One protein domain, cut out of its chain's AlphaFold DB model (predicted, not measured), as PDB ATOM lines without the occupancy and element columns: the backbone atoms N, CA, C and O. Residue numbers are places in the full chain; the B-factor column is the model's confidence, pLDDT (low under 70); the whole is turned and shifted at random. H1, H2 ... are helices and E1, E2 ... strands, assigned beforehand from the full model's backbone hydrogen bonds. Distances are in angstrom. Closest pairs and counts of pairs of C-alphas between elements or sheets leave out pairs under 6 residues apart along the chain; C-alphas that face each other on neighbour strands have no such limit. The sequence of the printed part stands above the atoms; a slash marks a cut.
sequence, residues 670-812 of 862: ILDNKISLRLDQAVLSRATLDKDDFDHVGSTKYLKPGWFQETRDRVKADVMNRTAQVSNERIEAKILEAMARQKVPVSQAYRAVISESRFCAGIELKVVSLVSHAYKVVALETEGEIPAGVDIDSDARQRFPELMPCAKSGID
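This is residues 670 to 812 of the 862 residues of a protein of Pseudomonas sp. LS-2 (UniProt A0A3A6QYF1). Look for a cluster of mostly crossed helices with H3 in its middle: H1 and H2 pack on H3 and on each other, and the long H5 crosses H3. H6 and H7 pack on H5, and a small hairpin, E1 and E2, lies at the edge. The 143 printed residues have seven named helices and two strands, in the order H1 E1 E2 H2 H3 H4 H5 H6 H7, with an antiparallel sheet E1 - E2. The class is mostly helix; the whole is compact, with a radius of gyration of the C-alphas of 15.2 A and spans of 41 by 39 by 29 A.

Start at the hairpin of E1, residues 694 to 697, and E2, residues 700 to 703, where N 695 and O 702 are within hydrogen-bond range at 2.8 A. H3, residues 728 to 741, touches H5, residues 764 to 783, through residues 770 to 778 of H5 alone, at a steep tilt of 45 degrees; the closest C-alphas, of Glu 737 and Ala 774, are 5.1 A apart. H1, residues 670 to 686, touches H2, residues 707 to 720, with the C-alphas of Ala 682 and Val 715 closest at 5.4 A. H4, residues 746 to 756, forms a helical hairpin with H5, closest at the C-alphas of Tyr 750 and Val 771, 6.2 A. H6, residues 792 to 799, stands about perpendicular to H5, at 84 degrees; H7, residues 803 to 809, is at a shallow tilt of 16 degrees to H5. In each of the seven helices every O i to N i+4 pair is within hydrogen-bond range.

Find C-alpha 670 at (180.465, -77.246, -84.080); H1 runs 24.0 A from there. H5, 28.2 A long, begins at C-alpha 764, (150.966, -60.109, -82.541).

The farthest C-alphas, of Ile 670 and Gly 698, are 48.8 A apart. The printed part has no cut and no long link. Its mean pLDDT is 80.2, with 30 residues under 70, among them 805 to 812.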
ATOM      1  N   ILE A 670     180.258 -76.317 -85.203       87.56
ATOM      2  CA  ILE A 670     180.465 -77.246 -84.080       87.56
ATOM      3  C   ILE A 670     179.867 -76.662 -82.796       87.56
ATOM      4  O   ILE A 670     179.242 -77.388 -82.019       87.56
ATOM      5  N   LEU A 671     180.059 -75.363 -82.558       85.62
ATOM      6  CA  LEU A 671     179.503 -74.669 -81.405       85.62
ATOM      7  C   LEU A 671     177.971 -74.597 -81.494       85.62
ATOM      8  O   LEU A 671     177.307 -74.972 -80.532       85.62
ATOM      9  N   ASP A 672     177.416 -74.215 -82.642       83.81
ATOM     10  CA  ASP A 672     175.976 -74.164 -82.902       83.81
ATOM     11  C   ASP A 672     175.312 -75.535 -82.789       83.81
ATOM     12  O   ASP A 672     174.265 -75.638 -82.157       83.81
ATOM     13  N   ASN A 673     175.933 -76.603 -83.297       86.31
ATOM     14  CA  ASN A 673     175.428 -77.968 -83.142       86.31
ATOM     15  C   ASN A 673     175.429 -78.408 -81.670       86.31
ATOM     16  O   ASN A 673     174.470 -79.024 -81.208       86.31
ATOM     17  N   LYS A 674     176.472 -78.061 -80.902       85.69
ATOM     18  CA  LYS A 674     176.536 -78.342 -79.455       85.69
ATOM     19  C   LYS A 674     175.541 -77.508 -78.651       85.69
ATOM     20  O   LYS A 674     175.028 -77.994 -77.646       85.69
ATOM     21  N   ILE A 675     175.268 -76.279 -79.082       85.44
ATOM     22  CA  ILE A 675     174.223 -75.418 -78.524       85.44
ATOM     23  C   ILE A 675     172.844 -76.012 -78.819       85.44
ATOM     24  O   ILE A 675     172.077 -76.189 -77.878       85.44
ATOM     25  N   SER A 676     172.548 -76.378 -80.072       85.75
ATOM     26  CA  SER A 676     171.287 -77.022 -80.461       85.75
ATOM     27  C   SER A 676     171.059 -78.310 -79.675       85.75
ATOM     28  O   SER A 676     170.059 -78.412 -78.982       85.75
ATOM     29  N   LEU A 677     172.025 -79.232 -79.652       87.38
ATOM     30  CA  LEU A 677     171.868 -80.516 -78.962       87.38
ATOM     31  C   LEU A 677     171.656 -80.363 -77.443       87.38
ATOM     32  O   LEU A 677     170.895 -81.122 -76.848       87.38
ATOM     33  N   ARG A 678     172.278 -79.359 -76.806       86.06
ATOM     34  CA  ARG A 678     172.002 -79.016 -75.399       86.06
ATOM     35  C   ARG A 678     170.643 -78.353 -75.207       86.06
ATOM     36  O   ARG A 678     169.987 -78.630 -74.210       86.06
ATOM     37  N   LEU A 679     170.232 -77.483 -76.128       90.31
ATOM     38  CA  LEU A 679     168.922 -76.842 -76.103       90.31
ATOM     39  C   LEU A 679     167.813 -77.888 -76.256       90.31
ATOM     40  O   LEU A 679     166.884 -77.883 -75.461       90.31
ATOM     41  N   ASP A 680     167.955 -78.824 -77.191       88.62
ATOM     42  CA  ASP A 680     167.011 -79.920 -77.408       88.62
ATOM     43  C   ASP A 680     166.929 -80.831 -76.167       88.62
ATOM     44  O   ASP A 680     165.834 -81.184 -75.736       88.62
ATOM     45  N   GLN A 681     168.058 -81.140 -75.511       89.44
ATOM     46  CA  GLN A 681     168.083 -81.873 -74.231       89.44
ATOM     47  C   GLN A 681     167.423 -81.102 -73.073       89.44
ATOM     48  O   GLN A 681     166.679 -81.686 -72.280       89.44
ATOM     49  N   ALA A 682     167.681 -79.797 -72.957       90.56
ATOM     50  CA  ALA A 682     167.066 -78.942 -71.943       90.56
ATOM     51  C   ALA A 682     165.552 -78.801 -72.172       90.56
ATOM     52  O   ALA A 682     164.769 -78.915 -71.236       90.56
ATOM     53  N   VAL A 683     165.111 -78.631 -73.419       92.44
ATOM     54  CA  VAL A 683     163.688 -78.576 -73.776       92.44
ATOM     55  C   VAL A 683     163.017 -79.925 -73.524       92.44
ATOM     56  O   VAL A 683     161.987 -79.959 -72.860       92.44
ATOM     57  N   LEU A 684     163.613 -81.045 -73.938       89.88
ATOM     58  CA  LEU A 684     163.056 -82.380 -73.692       89.88
ATOM     59  C   LEU A 684     162.901 -82.683 -72.190       89.88
ATOM     60  O   LEU A 684     161.914 -83.289 -71.784       89.88
ATOM     61  N   SER A 685     163.825 -82.211 -71.348       88.31
ATOM     62  CA  SER A 685     163.755 -82.410 -69.892       88.31
ATOM     63  C   SER A 685     162.885 -81.399 -69.132       88.31
ATOM     64  O   SER A 685     162.447 -81.711 -68.027       88.31
ATOM     65  N   ARG A 686     162.623 -80.201 -69.678       89.94
ATOM     66  CA  ARG A 686     161.906 -79.112 -68.974       89.94
ATOM     67  C   ARG A 686     160.556 -78.719 -69.564       89.94
ATOM     68  O   ARG A 686     159.784 -78.086 -68.856       89.94
ATOM     69  N   ALA A 687     160.300 -79.052 -70.826       89.88
ATOM     70  CA  ALA A 687     159.066 -78.755 -71.556       89.88
ATOM     71  C   ALA A 687     158.217 -80.014 -71.818       89.88
ATOM     72  O   ALA A 687     157.345 -79.998 -72.687       89.88
ATOM     73  N   THR A 688     158.473 -81.106 -71.088       88.94
ATOM     74  CA  THR A 688     157.526 -82.228 -70.998       88.94
ATOM     75  C   THR A 688     156.324 -81.778 -70.171       88.94
ATOM     76  O   THR A 688     156.511 -81.235 -69.088       88.94
ATOM     77  N   LEU A 689     155.121 -81.990 -70.701       87.31
ATOM     78  CA  LEU A 689     153.845 -81.608 -70.102       87.31
ATOM     79  C   LEU A 689     153.217 -82.793 -69.366       87.31
ATOM     80  O   LEU A 689     153.094 -83.885 -69.932       87.31
ATOM     81  N   ASP A 690     152.765 -82.572 -68.135       86.38
ATOM     82  CA  ASP A 690     152.038 -83.573 -67.351       86.38
ATOM     83  C   ASP A 690     150.534 -83.243 -67.200       86.38
ATOM     84  O   ASP A 690     149.952 -82.508 -67.998       86.38
ATOM     85  N   LYS A 691     149.842 -83.884 -66.246       81.31
ATOM     86  CA  LYS A 691     148.411 -83.630 -65.988       81.31
ATOM     87  C   LYS A 691     148.171 -82.383 -65.141       81.31
ATOM     88  O   LYS A 691     147.092 -81.799 -65.249       81.31
ATOM     89  N   ASP A 692     149.139 -82.023 -64.311       85.69
ATOM     90  CA  ASP A 692     149.073 -80.935 -63.350       85.69
ATOM     91  C   ASP A 692     149.451 -79.597 -64.006       85.69
ATOM     92  O   ASP A 692     149.061 -78.551 -63.494       85.69
ATOM     93  N   ASP A 693     150.085 -79.606 -65.182       86.50
ATOM     94  CA  ASP A 693     150.306 -78.429 -66.040       86.50
ATOM     95  C   ASP A 693     149.024 -77.829 -66.669       86.50
ATOM     96  O   ASP A 693     149.068 -76.739 -67.250       86.50
ATOM     97  N   PHE A 694     147.869 -78.501 -66.556       85.88
ATOM     98  CA  PHE A 694     146.607 -78.069 -67.174       85.88
ATOM     99  C   PHE A 694     145.491 -77.781 -66.163       85.88
ATOM    100  O   PHE A 694     145.086 -78.639 -65.376       85.88
ATOM    101  N   ASP A 695     144.883 -76.605 -66.289       82.06
ATOM    102  CA  ASP A 695     143.594 -76.296 -65.676       82.06
ATOM    103  C   ASP A 695     142.465 -76.947 -66.487       82.06
ATOM    104  O   ASP A 695     142.468 -76.919 -67.720       82.06
ATOM    105  N   HIS A 696     141.463 -77.504 -65.809       79.00
ATOM    106  CA  HIS A 696     140.253 -78.015 -66.455       79.00
ATOM    107  C   HIS A 696     139.134 -76.989 -66.265       79.00
ATOM    108  O   HIS A 696     138.841 -76.604 -65.136       79.00
ATOM    109  N   VAL A 697     138.534 -76.525 -67.362       70.62
ATOM    110  CA  VAL A 697     137.440 -75.543 -67.352       70.62
ATOM    111  C   VAL A 697     136.333 -76.086 -68.254       70.62
ATOM    112  O   VAL A 697     136.498 -76.196 -69.473       70.62
ATOM    113  N   GLY A 698     135.224 -76.513 -67.645       73.38
ATOM    114  CA  GLY A 698     134.253 -77.389 -68.304       73.38
ATOM    115  C   GLY A 698     134.895 -78.705 -68.774       73.38
ATOM    116  O   GLY A 698     135.608 -79.368 -68.023       73.38
ATOM    117  N   SER A 699     134.657 -79.087 -70.031       71.00
ATOM    118  CA  SER A 699     135.275 -80.261 -70.671       71.00
ATOM    119  C   SER A 699     136.653 -79.990 -71.295       71.00
ATOM    120  O   SER A 699     137.304 -80.927 -71.763       71.00
ATOM    121  N   THR A 700     137.108 -78.734 -71.317       67.19
ATOM    122  CA  THR A 700     138.317 -78.312 -72.035       67.19
ATOM    123  C   THR A 700     139.496 -78.152 -71.079       67.19
ATOM    124  O   THR A 700     139.383 -77.550 -70.010       67.19
ATOM    125  N   LYS A 701     140.657 -78.677 -71.482       80.75
ATOM    126  CA  LYS A 701     141.926 -78.493 -70.768       80.75
ATOM    127  C   LYS A 701     142.639 -77.262 -71.301       80.75
ATOM    128  O   LYS A 701     142.782 -77.136 -72.514       80.75
ATOM    129  N   TYR A 702     143.115 -76.400 -70.414       81.12
ATOM    130  CA  TYR A 702     143.869 -75.196 -70.740       81.12
ATOM    131  C   TYR A 702     145.225 -75.232 -70.049       81.12
ATOM    132  O   TYR A 702     145.290 -75.483 -68.849       81.12
ATOM    133  N   LEU A 703     146.297 -74.945 -70.785       84.94
ATOM    134  CA  LEU A 703     147.625 -74.773 -70.196       84.94
ATOM    135  C   LEU A 703     147.596 -73.710 -69.077       84.94
ATOM    136  O   LEU A 703     146.957 -72.657 -69.225       84.94
ATOM    137  N   LYS A 704     148.271 -73.993 -67.959       86.56
ATOM    138  CA  LYS A 704     148.350 -73.076 -66.816       86.56
ATOM    139  C   LYS A 704     149.078 -71.771 -67.171       86.56
ATOM    140  O   LYS A 704     150.129 -71.821 -67.814       86.56
ATOM    141  N   PRO A 705     148.571 -70.601 -66.730       83.44
ATOM    142  CA  PRO A 705     149.279 -69.333 -66.894       83.44
ATOM    143  C   PRO A 705     150.653 -69.365 -66.216       83.44
ATOM    144  O   PRO A 705     150.778 -69.840 -65.089       83.44
ATOM    145  N   GLY A 706     151.670 -68.826 -66.882       85.19
ATOM    146  CA  GLY A 706     153.052 -68.768 -66.402       85.19
ATOM    147  C   GLY A 706     153.907 -69.982 -66.778       85.19
ATOM    148  O   GLY A 706     155.134 -69.889 -66.710       85.19
ATOM    149  N   TRP A 707     153.306 -71.095 -67.223       90.88
ATOM    150  CA  TRP A 707     154.043 -72.316 -67.571       90.88
ATOM    151  C   TRP A 707     155.095 -72.081 -68.661       90.88
ATOM    152  O   TRP A 707     156.202 -72.621 -68.585       90.88
ATOM    153  N   PHE A 708     154.783 -71.265 -69.672       91.12
ATOM    154  CA  PHE A 708     155.686 -71.009 -70.792       91.12
ATOM    155  C   PHE A 708     156.827 -70.079 -70.371       91.12
ATOM    156  O   PHE A 708     157.986 -70.341 -70.704       91.12
ATOM    157  N   GLN A 709     156.529 -69.048 -69.569       89.94
ATOM    158  CA  GLN A 709     157.549 -68.201 -68.953       89.94
ATOM    159  C   GLN A 709     158.515 -69.035 -68.106       89.94
ATOM    160  O   GLN A 709     159.729 -68.953 -68.304       89.94
ATOM    161  N   GLU A 710     157.993 -69.823 -67.167       90.88
ATOM    162  CA  GLU A 710     158.813 -70.621 -66.262       90.88
ATOM    163  C   GLU A 710     159.639 -71.663 -67.011       90.88
ATOM    164  O   GLU A 710     160.828 -71.814 -66.740       90.88
ATOM    165  N   THR A 711     159.043 -72.361 -67.978       92.38
ATOM    166  CA  THR A 711     159.739 -73.367 -68.784       92.38
ATOM    167  C   THR A 711     160.863 -72.741 -69.600       92.38
ATOM    168  O   THR A 711     161.980 -73.257 -69.577       92.38
ATOM    169  N   ARG A 712     160.636 -71.582 -70.231       91.94
ATOM    170  CA  ARG A 712     161.702 -70.821 -70.899       91.94
ATOM    171  C   ARG A 712     162.804 -70.425 -69.928       91.94
ATOM    172  O   ARG A 712     163.978 -70.595 -70.249       91.94
ATOM    173  N   ASP A 713     162.452 -69.898 -68.759       90.00
ATOM    174  CA  ASP A 713     163.429 -69.408 -67.790       90.00
ATOM    175  C   ASP A 713     164.235 -70.587 -67.171       90.00
ATOM    176  O   ASP A 713     165.449 -70.460 -66.992       90.00
ATOM    177  N   ARG A 714     163.622 -71.774 -66.990       89.88
ATOM    178  CA  ARG A 714     164.287 -73.053 -66.639       89.88
ATOM    179  C   ARG A 714     165.245 -73.539 -67.735       89.88
ATOM    180  O   ARG A 714     166.423 -73.754 -67.457       89.88
ATOM    181  N   VAL A 715     164.777 -73.665 -68.982       90.81
ATOM    182  CA  VAL A 715     165.604 -74.075 -70.140       90.81
ATOM    183  C   VAL A 715     166.789 -73.125 -70.319       90.81
ATOM    184  O   VAL A 715     167.924 -73.553 -70.522       90.81
ATOM    185  N   LYS A 716     166.545 -71.818 -70.189       89.00
ATOM    186  CA  LYS A 716     167.577 -70.787 -70.282       89.00
ATOM    187  C   LYS A 716     168.632 -70.924 -69.184       89.00
ATOM    188  O   LYS A 716     169.812 -70.773 -69.490       89.00
ATOM    189  N   ALA A 717     168.245 -71.235 -67.947       87.31
ATOM    190  CA  ALA A 717     169.185 -71.469 -66.851       87.31
ATOM    191  C   ALA A 717     170.070 -72.708 -67.089       87.31
ATOM    192  O   ALA A 717     171.284 -72.647 -66.873       87.31
ATOM    193  N   ASP A 718     169.499 -73.807 -67.592       84.44
ATOM    194  CA  ASP A 718     170.259 -75.024 -67.908       84.44
ATOM    195  C   ASP A 718     171.259 -74.796 -69.060       84.44
ATOM    196  O   ASP A 718     172.400 -75.261 -68.996       84.44
ATOM    197  N   VAL A 719     170.877 -74.025 -70.086       82.69
ATOM    198  CA  VAL A 719     171.732 -73.725 -71.249       82.69
ATOM    199  C   VAL A 719     172.804 -72.663 -70.939       82.69
ATOM    200  O   VAL A 719     173.963 -72.831 -71.325       82.69
ATOM    201  N   MET A 720     172.466 -71.588 -70.214       69.94
ATOM    202  CA  MET A 720     173.392 -70.470 -69.950       69.94
ATOM    203  C   MET A 720     174.552 -70.815 -69.011       69.94
ATOM    204  O   MET A 720     175.557 -70.107 -69.004       69.94
ATOM    205  N   ASN A 721     174.459 -71.898 -68.239       60.12
ATOM    206  CA  ASN A 721     175.428 -72.196 -67.186       60.12
ATOM    207  C   ASN A 721     176.859 -72.512 -67.670       60.12
ATOM    208  O   ASN A 721     177.763 -72.527 -66.832       60.12
ATOM    209  N   ARG A 722     177.106 -72.818 -68.962       53.78
ATOM    210  CA  ARG A 722     178.452 -73.267 -69.412       53.78
ATOM    211  C   ARG A 722     178.992 -72.805 -70.769       53.78
ATOM    212  O   ARG A 722     180.204 -72.924 -70.945       53.78
ATOM    213  N   THR A 723     178.209 -72.349 -71.753       48.72
ATOM    214  CA  THR A 723     178.787 -71.783 -73.002       48.72
ATOM    215  C   THR A 723     177.750 -71.060 -73.870       48.72
ATOM    216  O   THR A 723     176.759 -71.674 -74.242       48.72
ATOM    217  N   ALA A 724     178.064 -69.821 -74.278       57.41
ATOM    218  CA  ALA A 724     177.325 -68.970 -75.228       57.41
ATOM    219  C   ALA A 724     175.906 -68.496 -74.824       57.41
ATOM    220  O   ALA A 724     175.153 -69.155 -74.112       57.41
ATOM    221  N   GLN A 725     175.541 -67.305 -75.309       67.81
ATOM    222  CA  GLN A 725     174.251 -66.659 -75.065       67.81
ATOM    223  C   GLN A 725     173.259 -67.024 -76.178       67.81
ATOM    224  O   GLN A 725     173.272 -66.424 -77.249       67.81
ATOM    225  N   VAL A 726     172.386 -68.001 -75.926       81.31
ATOM    226  CA  VAL A 726     171.298 -68.359 -76.855       81.31
ATOM    227  C   VAL A 726     170.201 -67.287 -76.819       81.31
ATOM    228  O   VAL A 726     169.860 -66.778 -75.746       81.31
ATOM    229  N   SER A 727     169.651 -66.925 -77.983       85.81
ATOM    230  CA  SER A 727     168.548 -65.961 -78.074       85.81
ATOM    231  C   SER A 727     167.261 -66.525 -77.462       85.81
ATOM    232  O   SER A 727     166.979 -67.719 -77.565       85.81
ATOM    233  N   ASN A 728     166.447 -65.657 -76.847       85.62
ATOM    234  CA  ASN A 728     165.139 -66.066 -76.317       85.62
ATOM    235  C   ASN A 728     164.251 -66.655 -77.427       85.62
ATOM    236  O   ASN A 728     163.558 -67.627 -77.179       85.62
ATOM    237  N   GLU A 729     164.322 -66.107 -78.642       86.69
ATOM    238  CA  GLU A 729     163.590 -66.569 -79.828       86.69
ATOM    239  C   GLU A 729     163.883 -68.040 -80.172       86.69
ATOM    240  O   GLU A 729     162.955 -68.829 -80.319       86.69
ATOM    241  N   ARG A 730     165.163 -68.447 -80.202       88.75
ATOM    242  CA  ARG A 730     165.571 -69.840 -80.483       88.75
ATOM    243  C   ARG A 730     165.138 -70.804 -79.369       88.75
ATOM    244  O   ARG A 730     164.841 -71.960 -79.654       88.75
ATOM    245  N   ILE A 731     165.058 -70.331 -78.120       90.69
ATOM    246  CA  ILE A 731     164.528 -71.099 -76.979       90.69
ATOM    247  C   ILE A 731     163.001 -71.242 -77.077       90.69
ATOM    248  O   ILE A 731     162.482 -72.352 -76.987       90.69
ATOM    249  N   GLU A 732     162.283 -70.134 -77.279       91.81
ATOM    250  CA  GLU A 732     160.819 -70.101 -77.368       91.81
ATOM    251  C   GLU A 732     160.319 -70.927 -78.571       91.81
ATOM    252  O   GLU A 732     159.389 -71.716 -78.408       91.81
ATOM    253  N   ALA A 733     160.998 -70.873 -79.725       91.56
ATOM    254  CA  ALA A 733     160.724 -71.732 -80.882       91.56
ATOM    255  C   ALA A 733     160.823 -73.235 -80.552       91.56
ATOM    256  O   ALA A 733     159.915 -74.000 -80.876       91.56
ATOM    257  N   LYS A 734     161.888 -73.671 -79.861       93.19
ATOM    258  CA  LYS A 734     162.061 -75.090 -79.503       93.19
ATOM    259  C   LYS A 734     161.050 -75.579 -78.468       93.19
ATOM    260  O   LYS A 734     160.591 -76.715 -78.566       93.19
ATOM    261  N   ILE A 735     160.639 -74.728 -77.526       94.25
ATOM    262  CA  ILE A 735     159.536 -75.046 -76.603       94.25
ATOM    263  C   ILE A 735     158.225 -75.217 -77.384       94.25
ATOM    264  O   ILE A 735     157.486 -76.163 -77.126       94.25
ATOM    265  N   LEU A 736     157.961 -74.373 -78.386       94.12
ATOM    266  CA  LEU A 736     156.772 -74.490 -79.238       94.12
ATOM    267  C   LEU A 736     156.764 -75.770 -80.081       94.12
ATOM    268  O   LEU A 736     155.725 -76.426 -80.150       94.12
ATOM    269  N   GLU A 737     157.902 -76.185 -80.646       93.12
ATOM    270  CA  GLU A 737     158.011 -77.503 -81.290       93.12
ATOM    271  C   GLU A 737     157.711 -78.645 -80.296       93.12
ATOM    272  O   GLU A 737     157.019 -79.603 -80.634       93.12
ATOM    273  N   ALA A 738     158.201 -78.561 -79.054       93.69
ATOM    274  CA  ALA A 738     157.930 -79.572 -78.029       93.69
ATOM    275  C   ALA A 738     156.446 -79.610 -77.615       93.69
ATOM    276  O   ALA A 738     155.898 -80.694 -77.405       93.69
ATOM    277  N   MET A 739     155.772 -78.458 -77.551       93.44
ATOM    278  CA  MET A 739     154.320 -78.371 -77.342       93.44
ATOM    279  C   MET A 739     153.547 -79.001 -78.513       93.44
ATOM    280  O   MET A 739     152.621 -79.781 -78.284       93.44
ATOM    281  N   ALA A 740     153.963 -78.739 -79.758       91.56
ATOM    282  CA  ALA A 740     153.360 -79.326 -80.954       91.56
ATOM    283  C   ALA A 740     153.521 -80.858 -80.991       91.56
ATOM    284  O   ALA A 740     152.540 -81.576 -81.196       91.56
ATOM    285  N   ARG A 741     154.721 -81.385 -80.691       91.81
ATOM    286  CA  ARG A 741     154.983 -82.839 -80.588       91.81
ATOM    287  C   ARG A 741     154.130 -83.512 -79.499       91.81
ATOM    288  O   ARG A 741     153.763 -84.675 -79.642       91.81
ATOM    289  N   GLN A 742     153.755 -82.773 -78.454       91.12
ATOM    290  CA  GLN A 742     152.852 -83.217 -77.380       91.12
ATOM    291  C   GLN A 742     151.362 -82.927 -77.654       91.12
ATOM    292  O   GLN A 742     150.523 -83.149 -76.783       91.12
ATOM    293  N   LYS A 743     151.013 -82.495 -78.874       89.56
ATOM    294  CA  LYS A 743     149.638 -82.235 -79.338       89.56
ATOM    295  C   LYS A 743     148.897 -81.146 -78.552       89.56
ATOM    296  O   LYS A 743     147.670 -81.184 -78.448       89.56
ATOM    297  N   VAL A 744     149.618 -80.154 -78.024       88.38
ATOM    298  CA  VAL A 744     148.987 -78.931 -77.507       88.38
ATOM    299  C   VAL A 744     148.284 -78.209 -78.668       88.38
ATOM    300  O   VAL A 744     148.866 -78.109 -79.748       88.38
ATOM    301  N   PRO A 745     147.051 -77.694 -78.503       87.25
ATOM    302  CA  PRO A 745     146.395 -76.925 -79.555       87.25
ATOM    303  C   PRO A 745     147.170 -75.644 -79.886       87.25
ATOM    304  O   PRO A 745     147.567 -74.897 -78.988       87.25
ATOM    305  N   VAL A 746     147.320 -75.344 -81.179       86.62
ATOM    306  CA  VAL A 746     148.059 -74.162 -81.659       86.62
ATOM    307  C   VAL A 746     147.482 -72.843 -81.116       86.62
ATOM    308  O   VAL A 746     148.239 -71.922 -80.811       86.62
ATOM    309  N   SER A 747     146.164 -72.785 -80.873       81.56
ATOM    310  CA  SER A 747     145.502 -71.648 -80.220       81.56
ATOM    311  C   SER A 747     145.992 -71.427 -78.785       81.56
ATOM    312  O   SER A 747     146.224 -70.288 -78.393       81.56
ATOM    313  N   GLN A 748     146.247 -72.492 -78.014       84.44
ATOM    314  CA  GLN A 748     146.795 -72.392 -76.654       84.44
ATOM    315  C   GLN A 748     148.279 -72.018 -76.647       84.44
ATOM    316  O   GLN A 748     148.708 -71.246 -75.792       84.44
ATOM    317  N   ALA A 749     149.054 -72.513 -77.613       87.75
ATOM    318  CA  ALA A 749     150.456 -72.135 -77.765       87.75
ATOM    319  C   ALA A 749     150.610 -70.650 -78.135       87.75
ATOM    320  O   ALA A 749     151.389 -69.936 -77.505       87.75
ATOM    321  N   TYR A 750     149.795 -70.157 -79.074       86.38
ATOM    322  CA  TYR A 750     149.671 -68.729 -79.377       86.38
ATOM    323  C   TYR A 750     149.344 -67.906 -78.125       86.38
ATOM    324  O   TYR A 750     150.020 -66.917 -77.838       86.38
ATOM    325  N   ARG A 751     148.358 -68.366 -77.343       79.94
ATOM    326  CA  ARG A 751     147.904 -67.750 -76.088       79.94
ATOM    327  C   ARG A 751     149.028 -67.615 -75.063       79.94
ATOM    328  O   ARG A 751     149.176 -66.545 -74.487       79.94
ATOM    329  N   ALA A 752     149.828 -68.663 -74.870       85.75
ATOM    330  CA  ALA A 752     150.956 -68.644 -73.946       85.75
ATOM    331  C   ALA A 752     152.041 -67.654 -74.401       85.75
ATOM    332  O   ALA A 752     152.485 -66.814 -73.621       85.75
ATOM    333  N   VAL A 753     152.425 -67.678 -75.682       86.69
ATOM    334  CA  VAL A 753     153.469 -66.785 -76.216       86.69
ATOM    335  C   VAL A 753     153.042 -65.318 -76.156       86.69
ATOM    336  O   VAL A 753     153.846 -64.490 -75.733       86.69
ATOM    337  N   ILE A 754     151.801 -64.967 -76.518       82.06
ATOM    338  CA  ILE A 754     151.366 -63.559 -76.511       82.06
ATOM    339  C   ILE A 754     151.314 -62.948 -75.100       82.06
ATOM    340  O   ILE A 754     151.568 -61.753 -74.960       82.06
ATOM    341  N   SER A 755     151.042 -63.742 -74.053       77.75
ATOM    342  CA  SER A 755     151.057 -63.260 -72.663       77.75
ATOM    343  C   SER A 755     152.411 -63.373 -71.953       77.75
ATOM    344  O   SER A 755     152.663 -62.598 -71.034       77.75
ATOM    345  N   GLU A 756     153.276 -64.321 -72.335       84.50
ATOM    346  CA  GLU A 756     154.459 -64.712 -71.540       84.50
ATOM    347  C   GLU A 756     155.809 -64.547 -72.270       84.50
ATOM    348  O   GLU A 756     156.881 -64.557 -71.638       84.50
ATOM    349  N   SER A 757     155.800 -64.354 -73.594       81.31
ATOM    350  CA  SER A 757     157.012 -64.013 -74.343       81.31
ATOM    351  C   SER A 757     157.462 -62.597 -74.013       81.31
ATOM    352  O   SER A 757     156.751 -61.616 -74.226       81.31
ATOM    353  N   ARG A 758     158.717 -62.472 -73.570       71.00
ATOM    354  CA  ARG A 758     159.381 -61.165 -73.434       71.00
ATOM    355  C   ARG A 758     159.951 -60.654 -74.761       71.00
ATOM    356  O   ARG A 758     160.453 -59.537 -74.805       71.00
ATOM    357  N   PHE A 759     159.931 -61.476 -75.812       69.12
ATOM    358  CA  PHE A 759     160.486 -61.162 -77.130       69.12
ATOM    359  C   PHE A 759     159.413 -60.661 -78.108       69.12
ATOM    360  O   PHE A 759     159.645 -59.693 -78.830       69.12
ATOM    361  N   CYS A 760     158.224 -61.270 -78.094       67.19
ATOM    362  CA  CYS A 760     157.099 -60.896 -78.957       67.19
ATOM    363  C   CYS A 760     156.070 -59.962 -78.290       67.19
ATOM    364  O   CYS A 760     155.024 -59.702 -78.884       67.19
ATOM    365  N   ALA A 761     156.344 -59.461 -77.079       61.69
ATOM    366  CA  ALA A 761     155.428 -58.618 -76.311       61.69
ATOM    367  C   ALA A 761     154.900 -57.425 -77.136       61.69
ATOM    368  O   ALA A 761     155.671 -56.574 -77.578       61.69
ATOM    369  N   GLY A 762     153.579 -57.372 -77.342       57.84
ATOM    370  CA  GLY A 762     152.911 -56.316 -78.114       57.84
ATOM    371  C   GLY A 762     153.112 -56.374 -79.635       57.84
ATOM    372  O   GLY A 762     152.845 -55.384 -80.308       57.84
ATOM    373  N   ILE A 763     153.597 -57.492 -80.195       74.31
ATOM    374  CA  ILE A 763     153.804 -57.657 -81.643       74.31
ATOM    375  C   ILE A 763     153.124 -58.949 -82.122       74.31
ATOM    376  O   ILE A 763     153.783 -59.955 -82.398       74.31
ATOM    377  N   GLU A 764     151.793 -58.925 -82.245       74.88
ATOM    378  CA  GLU A 764     150.966 -60.109 -82.541       74.88
ATOM    379  C   GLU A 764     151.409 -60.847 -83.815       74.88
ATOM    380  O   GLU A 764     151.504 -62.072 -83.828       74.88
ATOM    381  N   LEU A 765     151.790 -60.117 -84.871       73.75
ATOM    382  CA  LEU A 765     152.285 -60.710 -86.121       73.75
ATOM    383  C   LEU A 765     153.581 -61.525 -85.949       73.75
ATOM    384  O   LEU A 765     153.780 -62.502 -86.672       73.75
ATOM    385  N   LYS A 766     154.451 -61.166 -84.990       79.12
ATOM    386  CA  LYS A 766     155.640 -61.973 -84.661       79.12
ATOM    387  C   LYS A 766     155.263 -63.232 -83.888       79.12
ATOM    388  O   LYS A 766     155.847 -64.275 -84.155       79.12
ATOM    389  N   VAL A 767     154.266 -63.158 -82.997       82.31
ATOM    390  CA  VAL A 767     153.721 -64.344 -82.312       82.31
ATOM    391  C   VAL A 767     153.159 -65.334 -83.334       82.31
ATOM    392  O   VAL A 767     153.507 -66.510 -83.287       82.31
ATOM    393  N   VAL A 768     152.344 -64.862 -84.288       81.12
ATOM    394  CA  VAL A 768     151.794 -65.715 -85.356       81.12
ATOM    395  C   VAL A 768     152.916 -66.382 -86.146       81.12
ATOM    396  O   VAL A 768     152.888 -67.600 -86.300       81.12
ATOM    397  N   SER A 769     153.915 -65.621 -86.608       82.31
ATOM    398  CA  SER A 769     155.054 -66.172 -87.355       82.31
ATOM    399  C   SER A 769     155.807 -67.235 -86.544       82.31
ATOM    400  O   SER A 769     155.928 -68.364 -87.010       82.31
ATOM    401  N   LEU A 770     156.208 -66.935 -85.304       86.94
ATOM    402  CA  LEU A 770     156.958 -67.855 -84.443       86.94
ATOM    403  C   LEU A 770     156.200 -69.168 -84.169       86.94
ATOM    404  O   LEU A 770     156.769 -70.254 -84.287       86.94
ATOM    405  N   VAL A 771     154.912 -69.078 -83.822       88.12
ATOM    406  CA  VAL A 771     154.078 -70.243 -83.479       88.12
ATOM    407  C   VAL A 771     153.753 -71.076 -84.716       88.12
ATOM    408  O   VAL A 771     153.935 -72.292 -84.693       88.12
ATOM    409  N   SER A 772     153.317 -70.441 -85.807       85.81
ATOM    410  CA  SER A 772     152.963 -71.148 -87.045       85.81
ATOM    411  C   SER A 772     154.172 -71.823 -87.700       85.81
ATOM    412  O   SER A 772     154.047 -72.951 -88.175       85.81
ATOM    413  N   HIS A 773     155.358 -71.204 -87.639       86.00
ATOM    414  CA  HIS A 773     156.613 -71.801 -88.095       86.00
ATOM    415  C   HIS A 773     156.961 -73.057 -87.280       86.00
ATOM    416  O   HIS A 773     157.154 -74.127 -87.856       86.00
ATOM    417  N   ALA A 774     156.979 -72.967 -85.944       89.00
ATOM    418  CA  ALA A 774     157.321 -74.099 -85.075       89.00
ATOM    419  C   ALA A 774     156.335 -75.278 -85.206       89.00
ATOM    420  O   ALA A 774     156.754 -76.436 -85.259       89.00
ATOM    421  N   TYR A 775     155.032 -74.999 -85.310       90.19
ATOM    422  CA  TYR A 775     154.009 -76.033 -85.503       90.19
ATOM    423  C   TYR A 775     154.076 -76.668 -86.898       90.19
ATOM    424  O   TYR A 775     153.900 -77.880 -87.025       90.19
ATOM    425  N   LYS A 776     154.390 -75.886 -87.937       86.06
ATOM    426  CA  LYS A 776     154.596 -76.401 -89.295       86.06
ATOM    427  C   LYS A 776     155.799 -77.338 -89.390       86.06
ATOM    428  O   LYS A 776     155.679 -78.379 -90.027       86.06
ATOM    429  N   VAL A 777     156.930 -76.996 -88.763       85.62
ATOM    430  CA  VAL A 777     158.129 -77.858 -88.749       85.62
ATOM    431  C   VAL A 777     157.774 -79.258 -88.241       85.62
ATOM    432  O   VAL A 777     158.068 -80.245 -88.908       85.62
ATOM    433  N   VAL A 778     157.048 -79.340 -87.123       87.88
ATOM    434  CA  VAL A 778     156.607 -80.620 -86.546       87.88
ATOM    435  C   VAL A 778     155.573 -81.338 -87.424       87.88
ATOM    436  O   VAL A 778     155.619 -82.560 -87.529       87.88
ATOM    437  N   ALA A 779     154.666 -80.612 -88.085       85.31
ATOM    438  CA  ALA A 779     153.703 -81.218 -89.008       85.31
ATOM    439  C   ALA A 779     154.401 -81.897 -90.206       85.31
ATOM    440  O   ALA A 779     154.141 -83.070 -90.475       85.31
ATOM    441  N   LEU A 780     155.346 -81.208 -90.856       81.94
ATOM    442  CA  LEU A 780     156.123 -81.763 -91.975       81.94
ATOM    443  C   LEU A 780     156.990 -82.958 -91.542       81.94
ATOM    444  O   LEU A 780     157.024 -83.970 -92.242       81.94
ATOM    445  N   GLU A 781     157.607 -82.897 -90.351       83.31
ATOM    446  CA  GLU A 781     158.303 -84.044 -89.743       83.31
ATOM    447  C   GLU A 781     157.382 -85.273 -89.612       83.31
ATOM    448  O   GLU A 781     157.806 -86.389 -89.912       83.31
ATOM    449  N   THR A 782     156.121 -85.088 -89.196       82.81
ATOM    450  CA  THR A 782     155.152 -86.197 -89.079       82.81
ATOM    451  C   THR A 782     154.594 -86.692 -90.414       82.81
ATOM    452  O   THR A 782     154.175 -87.845 -90.500       82.81
ATOM    453  N   GLU A 783     154.606 -85.854 -91.450       82.12
ATOM    454  CA  GLU A 783     154.181 -86.194 -92.817       82.12
ATOM    455  C   GLU A 783     155.305 -86.872 -93.628       82.12
ATOM    456  O   GLU A 783     155.041 -87.483 -94.661       82.12
ATOM    457  N   GLY A 784     156.549 -86.835 -93.133       71.44
ATOM    458  CA  GLY A 784     157.720 -87.425 -93.788       71.44
ATOM    459  C   GLY A 784     158.343 -86.541 -94.875       71.44
ATOM    460  O   GLY A 784     159.205 -87.008 -95.620       71.44
ATOM    461  N   GLU A 785     157.935 -85.273 -94.965       69.06
ATOM    462  CA  GLU A 785     158.453 -84.317 -95.943       69.06
ATOM    463  C   GLU A 785     159.667 -83.560 -95.386       69.06
ATOM    464  O   GLU A 785     159.604 -82.900 -94.348       69.06
ATOM    465  N   ILE A 786     160.799 -83.623 -96.095       56.62
ATOM    466  CA  ILE A 786     161.994 -82.842 -95.746       56.62
ATOM    467  C   ILE A 786     161.783 -81.399 -96.253       56.62
ATOM    468  O   ILE A 786     161.577 -81.243 -97.457       56.62
ATOM    469  N   PRO A 787     161.890 -80.336 -95.423       56.66
ATOM    470  CA  PRO A 787     161.469 -78.962 -95.778       56.66
ATOM    471  C   PRO A 787     162.206 -78.239 -96.928       56.66
ATOM    472  O   PRO A 787     162.049 -77.027 -97.096       56.66
ATOM    473  N   ALA A 788     163.053 -78.920 -97.701       53.09
ATOM    474  CA  ALA A 788     163.920 -78.312 -98.705       53.09
ATOM    475  C   ALA A 788     163.126 -77.761 -99.908       53.09
ATOM    476  O   ALA A 788     162.776 -78.495-100.829       53.09
ATOM    477  N   GLY A 789     162.895 -76.444 -99.917       57.00
ATOM    478  CA  GLY A 789     162.262 -75.713-101.026       57.00
ATOM    479  C   GLY A 789     160.827 -75.246-100.771       57.00
ATOM    480  O   GLY A 789     160.267 -74.548-101.614       57.00
ATOM    481  N   VAL A 790     160.236 -75.573 -99.617       64.38
ATOM    482  CA  VAL A 790     158.915 -75.062 -99.220       64.38
ATOM    483  C   VAL A 790     159.073 -73.676 -98.593       64.38
ATOM    484  O   VAL A 790     159.828 -73.512 -97.636       64.38
ATOM    485  N   ASP A 791     158.321 -72.681 -99.076       70.19
ATOM    486  CA  ASP A 791     158.166 -71.404 -98.366       70.19
ATOM    487  C   ASP A 791     157.482 -71.677 -97.018       70.19
ATOM    488  O   ASP A 791     156.295 -72.035 -96.944       70.19
ATOM    489  N   ILE A 792     158.268 -71.593 -95.940       65.94
ATOM    490  CA  ILE A 792     157.802 -71.976 -94.611       65.94
ATOM    491  C   ILE A 792     156.680 -71.032 -94.169       65.94
ATOM    492  O   ILE A 792     155.622 -71.519 -93.772       65.94
ATOM    493  N   ASP A 793     156.848 -69.723 -94.349       63.97
ATOM    494  CA  ASP A 793     155.905 -68.706 -93.883       63.97
ATOM    495  C   ASP A 793     154.612 -68.659 -94.712       63.97
ATOM    496  O   ASP A 793     153.546 -68.371 -94.163       63.97
ATOM    497  N   SER A 794     154.673 -68.953 -96.015       67.50
ATOM    498  CA  SER A 794     153.488 -68.972 -96.884       67.50
ATOM    499  C   SER A 794     152.544 -70.133 -96.553       67.50
ATOM    500  O   SER A 794     151.386 -69.898 -96.200       67.50
ATOM    501  N   ASP A 795     153.022 -71.386 -96.550       70.69
ATOM    502  CA  ASP A 795     152.152 -72.527 -96.208       70.69
ATOM    503  C   ASP A 795     151.834 -72.601 -94.694       70.69
ATOM    504  O   ASP A 795     150.759 -73.070 -94.330       70.69
ATOM    505  N   ALA A 796     152.643 -72.004 -93.803       69.94
ATOM    506  CA  ALA A 796     152.256 -71.838 -92.394       69.94
ATOM    507  C   ALA A 796     150.986 -70.975 -92.237       69.94
ATOM    508  O   ALA A 796     150.111 -71.296 -91.431       69.94
ATOM    509  N   ARG A 797     150.835 -69.919 -93.052       67.88
ATOM    510  CA  ARG A 797     149.611 -69.091 -93.106       67.88
ATOM    511  C   ARG A 797     148.421 -69.823 -93.727       67.88
ATOM    512  O   ARG A 797     147.285 -69.456 -93.435       67.88
ATOM    513  N   GLN A 798     148.668 -70.818 -94.580       74.62
ATOM    514  CA  GLN A 798     147.626 -71.645 -95.193       74.62
ATOM    515  C   GLN A 798     147.141 -72.759 -94.254       74.62
ATOM    516  O   GLN A 798     145.943 -73.028 -94.215       74.62
ATOM    517  N   ARG A 799     148.049 -73.389 -93.494       78.00
ATOM    518  CA  ARG A 799     147.743 -74.484 -92.557       78.00
ATOM    519  C   ARG A 799     147.106 -74.018 -91.244       78.00
ATOM    520  O   ARG A 799     146.293 -74.760 -90.705       78.00
ATOM    521  N   PHE A 800     147.434 -72.815 -90.761       80.69
ATOM    522  CA  PHE A 800     146.939 -72.266 -89.483       80.69
ATOM    523  C   PHE A 800     146.207 -70.912 -89.648       80.69
ATOM    524  O   PHE A 800     146.617 -69.897 -89.063       80.69
ATOM    525  N   PRO A 801     145.143 -70.834 -90.477       75.69
ATOM    526  CA  PRO A 801     144.449 -69.581 -90.777       75.69
ATOM    527  C   PRO A 801     143.798 -68.926 -89.546       75.69
ATOM    528  O   PRO A 801     143.618 -67.709 -89.531       75.69
ATOM    529  N   GLU A 802     143.471 -69.694 -88.505       74.25
ATOM    530  CA  GLU A 802     142.840 -69.254 -87.254       74.25
ATOM    531  C   GLU A 802     143.702 -68.303 -86.406       74.25
ATOM    532  O   GLU A 802     143.166 -67.500 -85.637       74.25
ATOM    533  N   LEU A 803     145.027 -68.319 -86.583       75.88
ATOM    534  CA  LEU A 803     145.944 -67.443 -85.847       75.88
ATOM    535  C   LEU A 803     145.846 -65.974 -86.294       75.88
ATOM    536  O   LEU A 803     146.004 -65.058 -85.487       75.88
ATOM    537  N   MET A 804     145.550 -65.729 -87.575       71.75
ATOM    538  CA  MET A 804     145.502 -64.376 -88.143       71.75
ATOM    539  C   MET A 804     144.298 -63.539 -87.660       71.75
ATOM    540  O   MET A 804     144.488 -62.348 -87.405       71.75
ATOM    541  N   PRO A 805     143.077 -64.090 -87.499       67.88
ATOM    542  CA  PRO A 805     141.987 -63.425 -86.788       67.88
ATOM    543  C   PRO A 805     142.334 -63.083 -85.335       67.88
ATOM    544  O   PRO A 805     142.141 -61.934 -84.945       67.88
ATOM    545  N   CYS A 806     142.905 -64.024 -84.571       66.69
ATOM    546  CA  CYS A 806     143.282 -63.813 -83.165       66.69
ATOM    547  C   CYS A 806     144.300 -62.673 -82.988       66.69
ATOM    548  O   CYS A 806     144.212 -61.893 -82.042       66.69
ATOM    549  N   ALA A 807     145.243 -62.548 -83.924       66.44
ATOM    550  CA  ALA A 807     146.211 -61.455 -83.958       66.44
ATOM    551  C   ALA A 807     145.615 -60.097 -84.353       66.44
ATOM    552  O   ALA A 807     146.152 -59.069 -83.969       66.44
ATOM    553  N   LYS A 808     144.519 -60.069 -85.120       63.25
ATOM    554  CA  LYS A 808     143.848 -58.820 -85.525       63.25
ATOM    555  C   LYS A 808     142.828 -58.321 -84.504       63.25
ATOM    556  O   LYS A 808     142.538 -57.129 -84.486       63.25
ATOM    557  N   SER A 809     142.234 -59.216 -83.716       63.50
ATOM    558  CA  SER A 809     141.227 -58.857 -82.713       63.50
ATOM    559  C   SER A 809     141.827 -58.377 -81.391       63.50
ATOM    560  O   SER A 809     141.105 -57.751 -80.618       63.50
ATOM    561  N   GLY A 810     143.079 -58.741 -81.077       55.97
ATOM    562  CA  GLY A 810     143.657 -58.608 -79.729       55.97
ATOM    563  C   GLY A 810     142.907 -59.419 -78.653       55.97
ATOM    564  O   GLY A 810     143.185 -59.304 -77.461       55.97
ATOM    565  N   ILE A 811     141.919 -60.221 -79.067       54.62
ATOM    566  CA  ILE A 811     140.962 -60.936 -78.224       54.62
ATOM    567  C   ILE A 811     140.906 -62.378 -78.707       54.62
ATOM    568  O   ILE A 811     140.480 -62.658 -79.831       54.62
ATOM    569  N   ASP A 812     141.265 -63.294 -77.818       59.19
ATOM    570  CA  ASP A 812     141.075 -64.717 -78.036       59.19
ATOM    571  C   ASP A 812     139.647 -65.107 -77.622       59.19
ATOM    572  O   ASP A 812     139.240 -64.906 -76.472       59.19
TER     573      ASP A 812